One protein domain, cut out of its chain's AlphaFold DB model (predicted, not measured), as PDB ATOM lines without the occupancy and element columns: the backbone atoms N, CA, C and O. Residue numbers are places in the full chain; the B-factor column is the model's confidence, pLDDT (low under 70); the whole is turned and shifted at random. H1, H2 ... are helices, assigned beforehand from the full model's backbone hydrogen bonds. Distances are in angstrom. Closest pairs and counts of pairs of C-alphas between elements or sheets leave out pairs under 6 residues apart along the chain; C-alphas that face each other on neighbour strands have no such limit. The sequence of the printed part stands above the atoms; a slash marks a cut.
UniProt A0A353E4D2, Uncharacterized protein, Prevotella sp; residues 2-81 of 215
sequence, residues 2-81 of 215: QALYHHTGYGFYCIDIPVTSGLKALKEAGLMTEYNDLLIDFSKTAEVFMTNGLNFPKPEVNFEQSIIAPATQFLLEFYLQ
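AT A GLANCE: This is residues 2 to 81 of the 215 residues of an uncharacterized protein of Prevotella sp (UniProt A0A353E4D2). A helical hairpin of a shorter helix, H2, and the long helix H3 is joined by H4, whose last part packs on both of them near the first residues of H2 and the second half of H3, while the small helix H1 lies off to one side near H3. The tight turn between H2 and H3 is at one end of the elongated outline, and the long loop of residues 53 to 64 between H3 and H4 is at the other. The printed part has 80 residues with four named helices, in the order H1, H2, H3, H4, and no named strand; the class is all helix. It is compact, with a radius of gyration of the C-alphas of 12.9 A, and spans 40 by 24 by 18 A.

HOW THE PARTS SIT: H1, residues 2 to 8, and H3, residues 32 to 52, are close but not clearly touching; their closest C-alphas, those of Gln 2 and Leu 38, are 7.7 A apart. They run the same way at a shallow tilt of 25 degrees. H1 is apart from H2, residues 19 to 28, and from H4, residues 65 to 81. H2 and H3 form a helical hairpin: they touch, closest at the C-alphas of Leu 26 and Tyr 35, 5.5 A apart, and run opposite ways at a shallow tilt of 12 degrees. H3 touches H4 with residues 42 to 49 alone, and H4 touches H3 with residues 71 to 78 alone; the closest C-alphas are those of Ala 46 and Leu 75, 6.4 A apart. These two run opposite ways at a steep tilt of 48 degrees. H4 touches H2 with residues 74 to 81 alone, closest at the C-alphas of Thr 20 and Glu 77, 6.0 A apart. H2 and H4 run the same way at a tilt of 37 degrees, only just steep. The helix packing is only just mostly crossed, with 1 of these 3 touching pairs at a shallow tilt. Every backbone O i to N i+4 pair is within hydrogen-bond range in H1, H2 and H3; in H4 12 of 13 are.

IN THESE COORDINATES: H1 begins with C-alpha 2 at (-20.845, 31.435, -9.679) and is 10.0 A long from first to last C-alpha. H2 measures 14.2 A. H3, the longest helix, measures 30.3 A and begins with C-alpha 32 at (-25.064, 16.925, -11.472). H4 measures 24.3 A and ends with C-alpha 81 at (-10.692, 15.573, -11.274).

THE WHOLE: The two C-alphas farthest apart, those of Gly 30 and Lys 58, are 40.3 A apart. The printed part has no cut. The link from H1 to H2 is short, that from H2 to H3 tight, and that from H3 to H4 long. The mean pLDDT of the printed part is 93.9; residues 59 to 61 are under 70.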
ATOM      1  N   GLN A   2     -20.209  30.700  -8.566       94.56
ATOM      2  CA  GLN A   2     -20.845  31.435  -9.679       94.56
ATOM      3  C   GLN A   2     -20.854  32.968  -9.508       94.56
ATOM      4  O   GLN A   2     -20.511  33.689 -10.438       94.56
ATOM      5  N   ALA A   3     -21.162  33.475  -8.306       96.81
ATOM      6  CA  ALA A   3     -21.097  34.912  -8.022       96.81
ATOM      7  C   ALA A   3     -19.678  35.494  -8.178       96.81
ATOM      8  O   ALA A   3     -19.526  36.582  -8.721       96.81
ATOM      9  N   LEU A   4     -18.641  34.757  -7.758       95.56
ATOM     10  CA  LEU A   4     -17.246  35.159  -7.962       95.56
ATOM     11  C   LEU A   4     -16.972  35.307  -9.461       95.56
ATOM     12  O   LEU A   4     -16.639  36.397  -9.907       95.56
ATOM     13  N   TYR A   5     -17.232  34.258 -10.250       96.31
ATOM     14  CA  TYR A   5     -17.007  34.285 -11.698       96.31
ATOM     15  C   TYR A   5     -17.794  35.377 -12.417       96.31
ATOM     16  O   TYR A   5     -17.265  36.006 -13.332       96.31
ATOM     17  N   HIS A   6     -19.027  35.650 -11.988       96.44
ATOM     18  CA  HIS A   6     -19.827  36.738 -12.538       96.44
ATOM     19  C   HIS A   6     -19.166  38.112 -12.342       96.44
ATOM     20  O   HIS A   6     -19.203  38.942 -13.246       96.44
ATOM     21  N   HIS A   7     -18.554  38.351 -11.179       95.88
ATOM     22  CA  HIS A   7     -17.978  39.651 -10.836       95.88
ATOM     23  C   HIS A   7     -16.515  39.816 -11.250       95.88
ATOM     24  O   HIS A   7     -16.102  40.927 -11.567       95.88
ATOM     25  N   THR A   8     -15.732  38.739 -11.234       93.88
ATOM     26  CA  THR A   8     -14.278  38.799 -11.437       93.88
ATOM     27  C   THR A   8     -13.828  38.192 -12.763       93.88
ATOM     28  O   THR A   8     -12.669  38.337 -13.142       93.88
ATOM     29  N   GLY A   9     -14.715  37.487 -13.469       95.75
ATOM     30  CA  GLY A   9     -14.343  36.662 -14.614       95.75
ATOM     31  C   GLY A   9     -13.479  35.457 -14.219       95.75
ATOM     32  O   GLY A   9     -13.306  35.139 -13.042       95.75
ATOM     33  N   TYR A  10     -12.931  34.777 -15.230       96.19
ATOM     34  CA  TYR A  10     -12.180  33.522 -15.066       96.19
ATOM     35  C   TYR A  10     -10.685  33.701 -14.781       96.19
ATOM     36  O   TYR A  10     -10.032  32.732 -14.403       96.19
ATOM     37  N   GLY A  11     -10.149  34.914 -14.965       91.31
ATOM     38  CA  GLY A  11      -8.730  35.230 -14.768       91.31
ATOM     39  C   GLY A  11      -8.354  35.665 -13.355       91.31
ATOM     40  O   GLY A  11      -7.209  36.033 -13.122       91.31
ATOM     41  N   PHE A  12      -9.294  35.623 -12.412       91.88
ATOM     42  CA  PHE A  12      -9.041  36.018 -11.035       91.88
ATOM     43  C   PHE A  12      -8.211  34.964 -10.294       91.88
ATOM     44  O   PHE A  12      -8.646  33.825 -10.118       91.88
ATOM     45  N   TYR A  13      -7.021  35.359  -9.844       92.00
ATOM     46  CA  TYR A  13      -6.159  34.542  -8.997       92.00
ATOM     47  C   TYR A  13      -6.589  34.705  -7.542       92.00
ATOM     48  O   TYR A  13      -6.519  35.801  -6.989       92.00
ATOM     49  N   CYS A  14      -7.005  33.615  -6.904       90.56
ATOM     50  CA  CYS A  14      -7.298  33.608  -5.479       90.56
ATOM     51  C   CYS A  14      -6.789  32.342  -4.794       90.56
ATOM     52  O   CYS A  14      -6.581  31.302  -5.420       90.56
ATOM     53  N   ILE A  15      -6.562  32.476  -3.490       94.31
ATOM     54  CA  ILE A  15      -6.163  31.380  -2.615       94.31
ATOM     55  C   ILE A  15      -7.360  30.442  -2.424       94.31
ATOM     56  O   ILE A  15      -8.479  30.907  -2.221       94.31
ATOM     57  N   ASP A  16      -7.088  29.139  -2.479       89.12
ATOM     58  CA  ASP A  16      -8.016  28.063  -2.113       89.12
ATOM     59  C   ASP A  16      -9.350  28.050  -2.883       89.12
ATOM     60  O   ASP A  16     -10.443  27.978  -2.323       89.12
ATOM     61  N   ILE A  17      -9.274  28.101  -4.219       96.12
ATOM     62  CA  ILE A  17     -10.433  27.775  -5.058       96.12
ATOM     63  C   ILE A  17     -10.812  26.300  -4.805       96.12
ATOM     64  O   ILE A  17      -9.999  25.424  -5.097       96.12
ATOM     65  N   PRO A  18     -12.040  25.992  -4.335       96.00
ATOM     66  CA  PRO A  18     -12.395  24.670  -3.813       96.00
ATOM     67  C   PRO A  18     -12.730  23.677  -4.937       96.00
ATOM     68  O   PRO A  18     -13.878  23.249  -5.085       96.00
ATOM     69  N   VAL A  19     -11.743  23.322  -5.764       97.88
ATOM     70  CA  VAL A  19     -11.941  22.438  -6.922       97.88
ATOM     71  C   VAL A  19     -12.365  21.050  -6.458       97.88
ATOM     72  O   VAL A  19     -13.453  20.586  -6.805       97.88
ATOM     73  N   THR A  20     -11.540  20.388  -5.645       96.25
ATOM     74  CA  THR A  20     -11.804  19.011  -5.211       96.25
ATOM     75  C   THR A  20     -13.000  18.936  -4.269       96.25
ATOM     76  O   THR A  20     -13.900  18.119  -4.472       96.25
ATOM     77  N   SER A  21     -13.038  19.794  -3.246       96.19
ATOM     78  CA  SER A  21     -14.095  19.787  -2.229       96.19
ATOM     79  C   SER A  21     -15.448  20.225  -2.795       96.19
ATOM     80  O   SER A  21     -16.456  19.569  -2.528       96.19
ATOM     81  N   GLY A  22     -15.481  21.267  -3.633       97.62
ATOM     82  CA  GLY A  22     -16.708  21.774  -4.250       97.62
ATOM     83  C   GLY A  22     -17.337  20.783  -5.226       97.62
ATOM     84  O   GLY A  22     -18.530  20.491  -5.126       97.62
ATOM     85  N   LEU A  23     -16.539  20.202  -6.129       98.31
ATOM     86  CA  LEU A  23     -17.031  19.190  -7.070       98.31
ATOM     87  C   LEU A  23     -17.484  17.917  -6.348       98.31
ATOM     88  O   LEU A  23     -18.532  17.360  -6.680       98.31
ATOM     89  N   LYS A  24     -16.742  17.472  -5.326       97.69
ATOM     90  CA  LYS A  24     -17.141  16.328  -4.500       97.69
ATOM     91  C   LYS A  24     -18.491  16.573  -3.822       97.69
ATOM     92  O   LYS A  24     -19.368  15.722  -3.935       97.69
ATOM     93  N   ALA A  25     -18.679  17.732  -3.189       98.38
ATOM     94  CA  ALA A  25     -19.917  18.064  -2.488       98.38
ATOM     95  C   ALA A  25     -21.140  18.066  -3.423       98.38
ATOM     96  O   ALA A  25     -22.169  17.477  -3.095       98.38
ATOM     97  N   LEU A  26     -21.023  18.665  -4.616       98.62
ATOM     98  CA  LEU A  26     -22.104  18.668  -5.611       98.62
ATOM     99  C   LEU A  26     -22.450  17.251  -6.079       98.62
ATOM    100  O   LEU A  26     -23.624  16.889  -6.168       98.62
ATOM    101  N   LYS A  27     -21.427  16.424  -6.322       98.19
ATOM    102  CA  LYS A  27     -21.606  15.029  -6.727       98.19
ATOM    103  C   LYS A  27     -22.277  14.191  -5.637       98.19
ATOM    104  O   LYS A  27     -23.190  13.429  -5.942       98.19
ATOM    105  N   GLU A  28     -21.853  14.333  -4.383       98.38
ATOM    106  CA  GLU A  28     -22.441  13.629  -3.232       98.38
ATOM    107  C   GLU A  28     -23.895  14.045  -2.976       98.38
ATOM    108  O   GLU A  28     -24.710  13.213  -2.584       98.38
ATOM    109  N   ALA A  29     -24.243  15.301  -3.267       98.50
ATOM    110  CA  ALA A  29     -25.612  15.798  -3.182       98.50
ATOM    111  C   ALA A  29     -26.487  15.441  -4.404       98.50
ATOM    112  O   ALA A  29     -27.673  15.765  -4.420       98.50
ATOM    113  N   GLY A  30     -25.931  14.795  -5.438       98.56
ATOM    114  CA  GLY A  30     -26.649  14.463  -6.675       98.56
ATOM    115  C   GLY A  30     -26.934  15.661  -7.594       98.56
ATOM    116  O   GLY A  30     -27.718  15.536  -8.535       98.56
ATOM    117  N   LEU A  31     -26.293  16.808  -7.356       98.62
ATOM    118  CA  LEU A  31     -26.464  18.061  -8.101       98.62
ATOM    119  C   LEU A  31     -25.589  18.068  -9.363       98.62
ATOM    120  O   LEU A  31     -24.598  18.791  -9.475       98.62
ATOM    121  N   MET A  32     -25.914  17.179 -10.304       98.50
ATOM    122  CA  MET A  32     -25.064  16.925 -11.472       98.50
ATOM    123  C   MET A  32     -25.070  18.055 -12.507       98.50
ATOM    124  O   MET A  32     -24.091  18.197 -13.238       98.50
ATOM    125  N   THR A  33     -26.130  18.863 -12.578       98.50
ATOM    126  CA  THR A  33     -26.162  20.043 -13.457       98.50
ATOM    127  C   THR A  33     -25.154  21.077 -12.965       98.50
ATOM    128  O   THR A  33     -24.251  21.458 -13.699       98.50
ATOM    129  N   GLU A  34     -25.226  21.428 -11.683       98.62
ATOM    130  CA  GLU A  34     -24.338  22.380 -11.022       98.62
ATOM    131  C   GLU A  34     -22.890  21.882 -10.993       98.62
ATOM    132  O   GLU A  34     -21.962  22.670 -11.164       98.62
ATOM    133  N   TYR A  35     -22.687  20.572 -10.811       98.56
ATOM    134  CA  TYR A  35     -21.374  19.940 -10.938       98.56
ATOM    135  C   TYR A  35     -20.761  20.208 -12.317       98.56
ATOM    136  O   TYR A  35     -19.607  20.624 -12.407       98.56
ATOM    137  N   ASN A  36     -21.526  19.972 -13.389       98.25
ATOM    138  CA  ASN A  36     -21.042  20.150 -14.756       98.25
ATOM    139  C   ASN A  36     -20.804  21.629 -15.079       98.25
ATOM    140  O   ASN A  36     -19.781  21.956 -15.677       98.25
ATOM    141  N   ASP A  37     -21.699  22.515 -14.639       98.25
ATOM    142  CA  ASP A  37     -21.540  23.961 -14.809       98.25
ATOM    143  C   ASP A  37     -20.263  24.458 -14.116       98.25
ATOM    144  O   ASP A  37     -19.452  25.161 -14.720       98.25
ATOM    145  N   LEU A  38     -20.025  24.026 -12.873       98.38
ATOM    146  CA  LEU A  38     -18.826  24.405 -12.132       98.38
ATOM    147  C   LEU A  38     -17.552  23.803 -12.746       98.38
ATOM    148  O   LEU A  38     -16.513  24.460 -12.768       98.38
ATOM    149  N   LEU A  39     -17.619  22.581 -13.283       98.12
ATOM    150  CA  LEU A  39     -16.501  21.960 -13.995       98.12
ATOM    151  C   LEU A  39     -16.116  22.758 -15.254       98.12
ATOM    152  O   LEU A  39     -14.927  22.926 -15.527       98.12
ATOM    153  N   ILE A  40     -17.105  23.282 -15.988       98.12
ATOM    154  CA  ILE A  40     -16.899  24.168 -17.148       98.12
ATOM    155  C   ILE A  40     -16.281  25.501 -16.714       98.12
ATOM    156  O   ILE A  40     -15.388  26.027 -17.383       98.12
ATOM    157  N   ASP A  41     -16.734  26.071 -15.601       98.38
ATOM    158  CA  ASP A  41     -16.140  27.298 -15.075       98.38
ATOM    159  C   ASP A  41     -14.676  27.078 -14.661       98.38
ATOM    160  O   ASP A  41     -13.799  27.862 -15.036       98.38
ATOM    161  N   PHE A  42     -14.376  25.963 -13.988       98.50
ATOM    162  CA  PHE A  42     -13.003  25.593 -13.653       98.50
ATOM    163  C   PHE A  42     -12.134  25.345 -14.887       98.50
ATOM    164  O   PHE A  42     -10.976  25.766 -14.892       98.50
ATOM    165  N   SER A  43     -12.662  24.752 -15.966       98.44
ATOM    166  CA  SER A  43     -11.870  24.563 -17.188       98.44
ATOM    167  C   SER A  43     -11.450  25.889 -17.820       98.44
ATOM    168  O   SER A  43     -10.328  26.003 -18.308       98.44
ATOM    169  N   LYS A  44     -12.317  26.909 -17.772       98.44
ATOM    170  CA  LYS A  44     -12.003  28.255 -18.280       98.44
ATOM    171  C   LYS A  44     -10.942  28.947 -17.425       98.44
ATOM    172  O   LYS A  44     -10.020  29.546 -17.969       98.44
ATOM    173  N   THR A  45     -11.015  28.829 -16.098       98.12
ATOM    174  CA  THR A  45      -9.939  29.314 -15.214       98.12
ATOM    175  C   THR A  45      -8.620  28.586 -15.479       98.12
ATOM    176  O   THR A  45      -7.580  29.233 -15.588       98.12
ATOM    177  N   ALA A  46      -8.653  27.261 -15.672       98.25
ATOM    178  CA  ALA A  46      -7.462  26.480 -16.004       98.25
ATOM    179  C   ALA A  46      -6.814  26.964 -17.308       98.25
ATOM    180  O   ALA A  46      -5.599  27.132 -17.360       98.25
ATOM    181  N   GLU A  47      -7.611  27.230 -18.345       98.19
ATOM    182  CA  GLU A  47      -7.128  27.771 -19.618       98.19
ATOM    183  C   GLU A  47      -6.408  29.114 -19.436       98.19
ATOM    184  O   GLU A  47      -5.312  29.298 -19.975       98.19
ATOM    185  N   VAL A  48      -6.959  30.020 -18.621       97.38
ATOM    186  CA  VAL A  48      -6.312  31.305 -18.319       97.38
ATOM    187  C   VAL A  48      -4.987  31.098 -17.580       97.38
ATOM    188  O   VAL A  48      -3.970  31.672 -17.971       97.38
ATOM    189  N   PHE A  49      -4.958  30.252 -16.549       97.06
ATOM    190  CA  PHE A  49      -3.737  29.993 -15.775       97.06
ATOM    191  C   PHE A  49      -2.648  29.331 -16.628       97.06
ATOM    192  O   PHE A  49      -1.481  29.716 -16.548       97.06
ATOM    193  N   MET A  50      -3.015  28.382 -17.494       97.62
ATOM    194  CA  MET A  50      -2.085  27.753 -18.437       97.62
ATOM    195  C   MET A  50      -1.562  28.739 -19.482       97.62
ATOM    196  O   MET A  50      -0.376  28.705 -19.806       97.62
ATOM    197  N   THR A  51      -2.427  29.618 -19.995       96.75
ATOM    198  CA  THR A  51      -2.057  30.641 -20.984       96.75
ATOM    199  C   THR A  51      -1.076  31.649 -20.401       96.75
ATOM    200  O   THR A  51      -0.079  31.989 -21.039       96.75
ATOM    201  N   ASN A  52      -1.325  32.102 -19.172       95.31
ATOM    202  CA  ASN A  52      -0.445  33.046 -18.496       95.31
ATOM    203  C   ASN A  52       0.881  32.383 -18.095       95.31
ATOM    204  O   ASN A  52       1.950  32.983 -18.243       95.31
ATOM    205  N   GLY A  53       0.839  31.142 -17.598       93.69
ATOM    206  CA  GLY A  53       2.014  30.461 -17.063       93.69
ATOM    207  C   GLY A  53       2.634  31.270 -15.921       93.69
ATOM    208  O   GLY A  53       1.964  31.610 -14.954       93.69
ATOM    209  N   LEU A  54       3.916  31.620 -16.048       92.38
ATOM    210  CA  LEU A  54       4.618  32.473 -15.077       92.38
ATOM    211  C   LEU A  54       4.438  33.982 -15.336       92.38
ATOM    212  O   LEU A  54       4.948  34.802 -14.573       92.38
ATOM    213  N   ASN A  55       3.728  34.369 -16.400       92.69
ATOM    214  CA  ASN A  55       3.490  35.767 -16.765       92.69
ATOM    215  C   ASN A  55       2.214  36.298 -16.095       92.69
ATOM    216  O   ASN A  55       1.240  36.639 -16.767       92.69
ATOM    217  N   PHE A  56       2.212  36.351 -14.763       86.62
ATOM    218  CA  PHE A  56       1.076  36.863 -13.999       86.62
ATOM    219  C   PHE A  56       0.756  38.330 -14.376       86.62
ATOM    220  O   PHE A  56       1.684  39.143 -14.488       86.62
ATOM    221  N   PRO A  57      -0.523  38.708 -14.583       80.00
ATOM    222  CA  PRO A  57      -0.882  40.060 -15.012       80.00
ATOM    223  C   PRO A  57      -0.526  41.131 -13.964       80.00
ATOM    224  O   PRO A  57      -1.109  41.194 -12.886       80.00
ATOM    225  N   LYS A  58       0.401  42.036 -14.312       71.62
ATOM    226  CA  LYS A  58       0.896  43.113 -13.426       71.62
ATOM    227  C   LYS A  58      -0.175  44.000 -12.761       71.62
ATOM    228  O   LYS A  58       0.040  44.359 -11.609       71.62
ATOM    229  N   PRO A  59      -1.258  44.439 -13.438       59.38
ATOM    230  CA  PRO A  59      -2.246  45.311 -12.795       59.38
ATOM    231  C   PRO A  59      -3.200  44.557 -11.861       59.38
ATOM    232  O   PRO A  59      -3.933  45.200 -11.117       59.38
ATOM    233  N   GLU A  60      -3.209  43.223 -11.903       60.81
ATOM    234  CA  GLU A  60      -4.122  42.398 -11.109       60.81
ATOM    235  C   GLU A  60      -3.432  41.835  -9.867       60.81
ATOM    236  O   GLU A  60      -4.057  41.749  -8.812       60.81
ATOM    237  N   VAL A  61      -2.147  41.473  -9.971       59.91
ATOM    238  CA  VAL A  61      -1.428  40.783  -8.895       59.91
ATOM    239  C   VAL A  61       0.021  41.252  -8.742       59.91
ATOM    240  O   VAL A  61       0.753  41.441  -9.716       59.91
ATOM    241  N   ASN A  62       0.459  41.382  -7.488       81.06
ATOM    242  CA  ASN A  62       1.876  41.494  -7.145       81.06
ATOM    243  C   ASN A  62       2.487  40.090  -7.086       81.06
ATOM    244  O   ASN A  62       1.852  39.162  -6.596       81.06
ATOM    245  N   PHE A  63       3.715  39.917  -7.580       81.50
ATOM    246  CA  PHE A  63       4.363  38.606  -7.552       81.50
ATOM    247  C   PHE A  63       4.774  38.234  -6.123       81.50
ATOM    248  O   PHE A  63       5.663  38.855  -5.543       81.50
ATOM    249  N   GLU A  64       4.149  37.192  -5.587       84.75
ATOM    250  CA  GLU A  64       4.449  36.612  -4.281       84.75
ATOM    251  C   GLU A  64       4.051  35.129  -4.248       84.75
ATOM    252  O   GLU A  64       3.367  34.622  -5.145       84.75
ATOM    253  N   GLN A  65       4.457  34.422  -3.189       90.75
ATOM    254  CA  GLN A  65       4.143  33.003  -3.012       90.75
ATOM    255  C   GLN A  65       2.627  32.717  -3.067       90.75
ATOM    256  O   GLN A  65       2.218  31.747  -3.707       90.75
ATOM    257  N   SER A  66       1.790  33.585  -2.491       84.62
ATOM    258  CA  SER A  66       0.321  33.470  -2.481       84.62
ATOM    259  C   SER A  66      -0.368  33.746  -3.823       84.62
ATOM    260  O   SER A  66      -1.592  33.759  -3.872       84.62
ATOM    261  N   ILE A  67       0.375  33.919  -4.919       90.38
ATOM    262  CA  ILE A  67      -0.184  33.963  -6.280       90.38
ATOM    263  C   ILE A  67       0.152  32.684  -7.042       90.38
ATOM    264  O   ILE A  67      -0.730  32.029  -7.600       90.38
ATOM    265  N   ILE A  68       1.427  32.289  -7.028       92.69
ATOM    266  CA  ILE A  68       1.878  31.124  -7.786       92.69
ATOM    267  C   ILE A  68       1.454  29.798  -7.153       92.69
ATOM    268  O   ILE A  68       1.062  28.873  -7.873       92.69
ATOM    269  N   ALA A  69       1.503  29.694  -5.823       96.62
ATOM    270  CA  ALA A  69       1.152  28.459  -5.138       96.62
ATOM    271  C   ALA A  69      -0.344  28.117  -5.317       96.62
ATOM    272  O   ALA A  69      -0.621  26.995  -5.739       96.62
ATOM    273  N   PRO A  70      -1.308  29.051  -5.161       96.62
ATOM    274  CA  PRO A  70      -2.714  28.758  -5.456       96.62
ATOM    275  C   PRO A  70      -2.999  28.389  -6.911       96.62
ATOM    276  O   PRO A  70      -3.759  27.458  -7.161       96.62
ATOM    277  N   ALA A  71      -2.375  29.068  -7.882       97.25
ATOM    278  CA  ALA A  71      -2.548  28.730  -9.298       97.25
ATOM    279  C   ALA A  71      -2.060  27.302  -9.601       97.25
ATOM    280  O   ALA A  71      -2.714  26.545 -10.321       97.25
ATOM    281  N   THR A  72      -0.934  26.914  -8.997       98.25
ATOM    282  CA  THR A  72      -0.378  25.560  -9.116       98.25
ATOM    283  C   THR A  72      -1.277  24.531  -8.430       98.25
ATOM    284  O   THR A  72      -1.580  23.500  -9.031       98.25
ATOM    285  N   GLN A  73      -1.756  24.818  -7.211       98.44
ATOM    286  CA  GLN A  73      -2.714  23.977  -6.482       98.44
ATOM    287  C   GLN A  73      -3.963  23.730  -7.335       98.44
ATOM    288  O   GLN A  73      -4.329  22.577  -7.563       98.44
ATOM    289  N   PHE A  74      -4.561  24.794  -7.877       98.56
ATOM    290  CA  PHE A  74      -5.752  24.719  -8.719       98.56
ATOM    291  C   PHE A  74      -5.567  23.760  -9.904       98.56
ATOM    292  O   PHE A  74      -6.404  22.888 -10.138       98.56
ATOM    293  N   LEU A  75      -4.457  23.881 -10.640       98.69
ATOM    294  CA  LEU A  75      -4.170  23.027 -11.797       98.69
ATOM    295  C   LEU A  75      -3.964  21.556 -11.403       98.69
ATOM    296  O   LEU A  75      -4.395  20.661 -12.133       98.69
ATOM    297  N   LEU A  76      -3.340  21.291 -10.251       98.81
ATOM    298  CA  LEU A  76      -3.156  19.932  -9.733       98.81
ATOM    299  C   LEU A  76      -4.480  19.299  -9.314       98.81
ATOM    300  O   LEU A  76      -4.763  18.159  -9.685       98.81
ATOM    301  N   GLU A  77      -5.313  20.036  -8.586       98.62
ATOM    302  CA  GLU A  77      -6.647  19.573  -8.226       98.62
ATOM    303  C   GLU A  77      -7.489  19.307  -9.473       98.62
ATOM    304  O   GLU A  77      -8.103  18.247  -9.600       98.62
ATOM    305  N   PHE A  78      -7.463  20.218 -10.446       98.62
ATOM    306  CA  PHE A  78      -8.226  20.061 -11.677       98.62
ATOM    307  C   PHE A  78      -7.735  18.881 -12.524       98.62
ATOM    308  O   PHE A  78      -8.548  18.121 -13.064       98.62
ATOM    309  N   TYR A  79      -6.420  18.640 -12.567       98.81
ATOM    310  CA  TYR A  79      -5.865  17.400 -13.109       98.81
ATOM    311  C   TYR A  79      -6.423  16.172 -12.385       98.81
ATOM    312  O   TYR A  79      -6.809  15.198 -13.030       98.81
ATOM    313  N   LEU A  80      -6.493  16.186 -11.054       98.44
ATOM    314  CA  LEU A  80      -6.989  15.039 -10.299       98.44
ATOM    315  C   LEU A  80      -8.460  14.726 -10.603       98.44
ATOM    316  O   LEU A  80      -8.796  13.537 -10.616       98.44
ATOM    317  N   GLN A  81      -9.280  15.738 -10.907       98.06
ATOM    318  CA  GLN A  81     -10.692  15.573 -11.274       98.06
ATOM    319  C   GLN A  81     -10.904  15.138 -12.731       98.06
ATOM    320  O   GLN A  81     -11.788  14.330 -13.010       98.06
TER     321      GLN A  81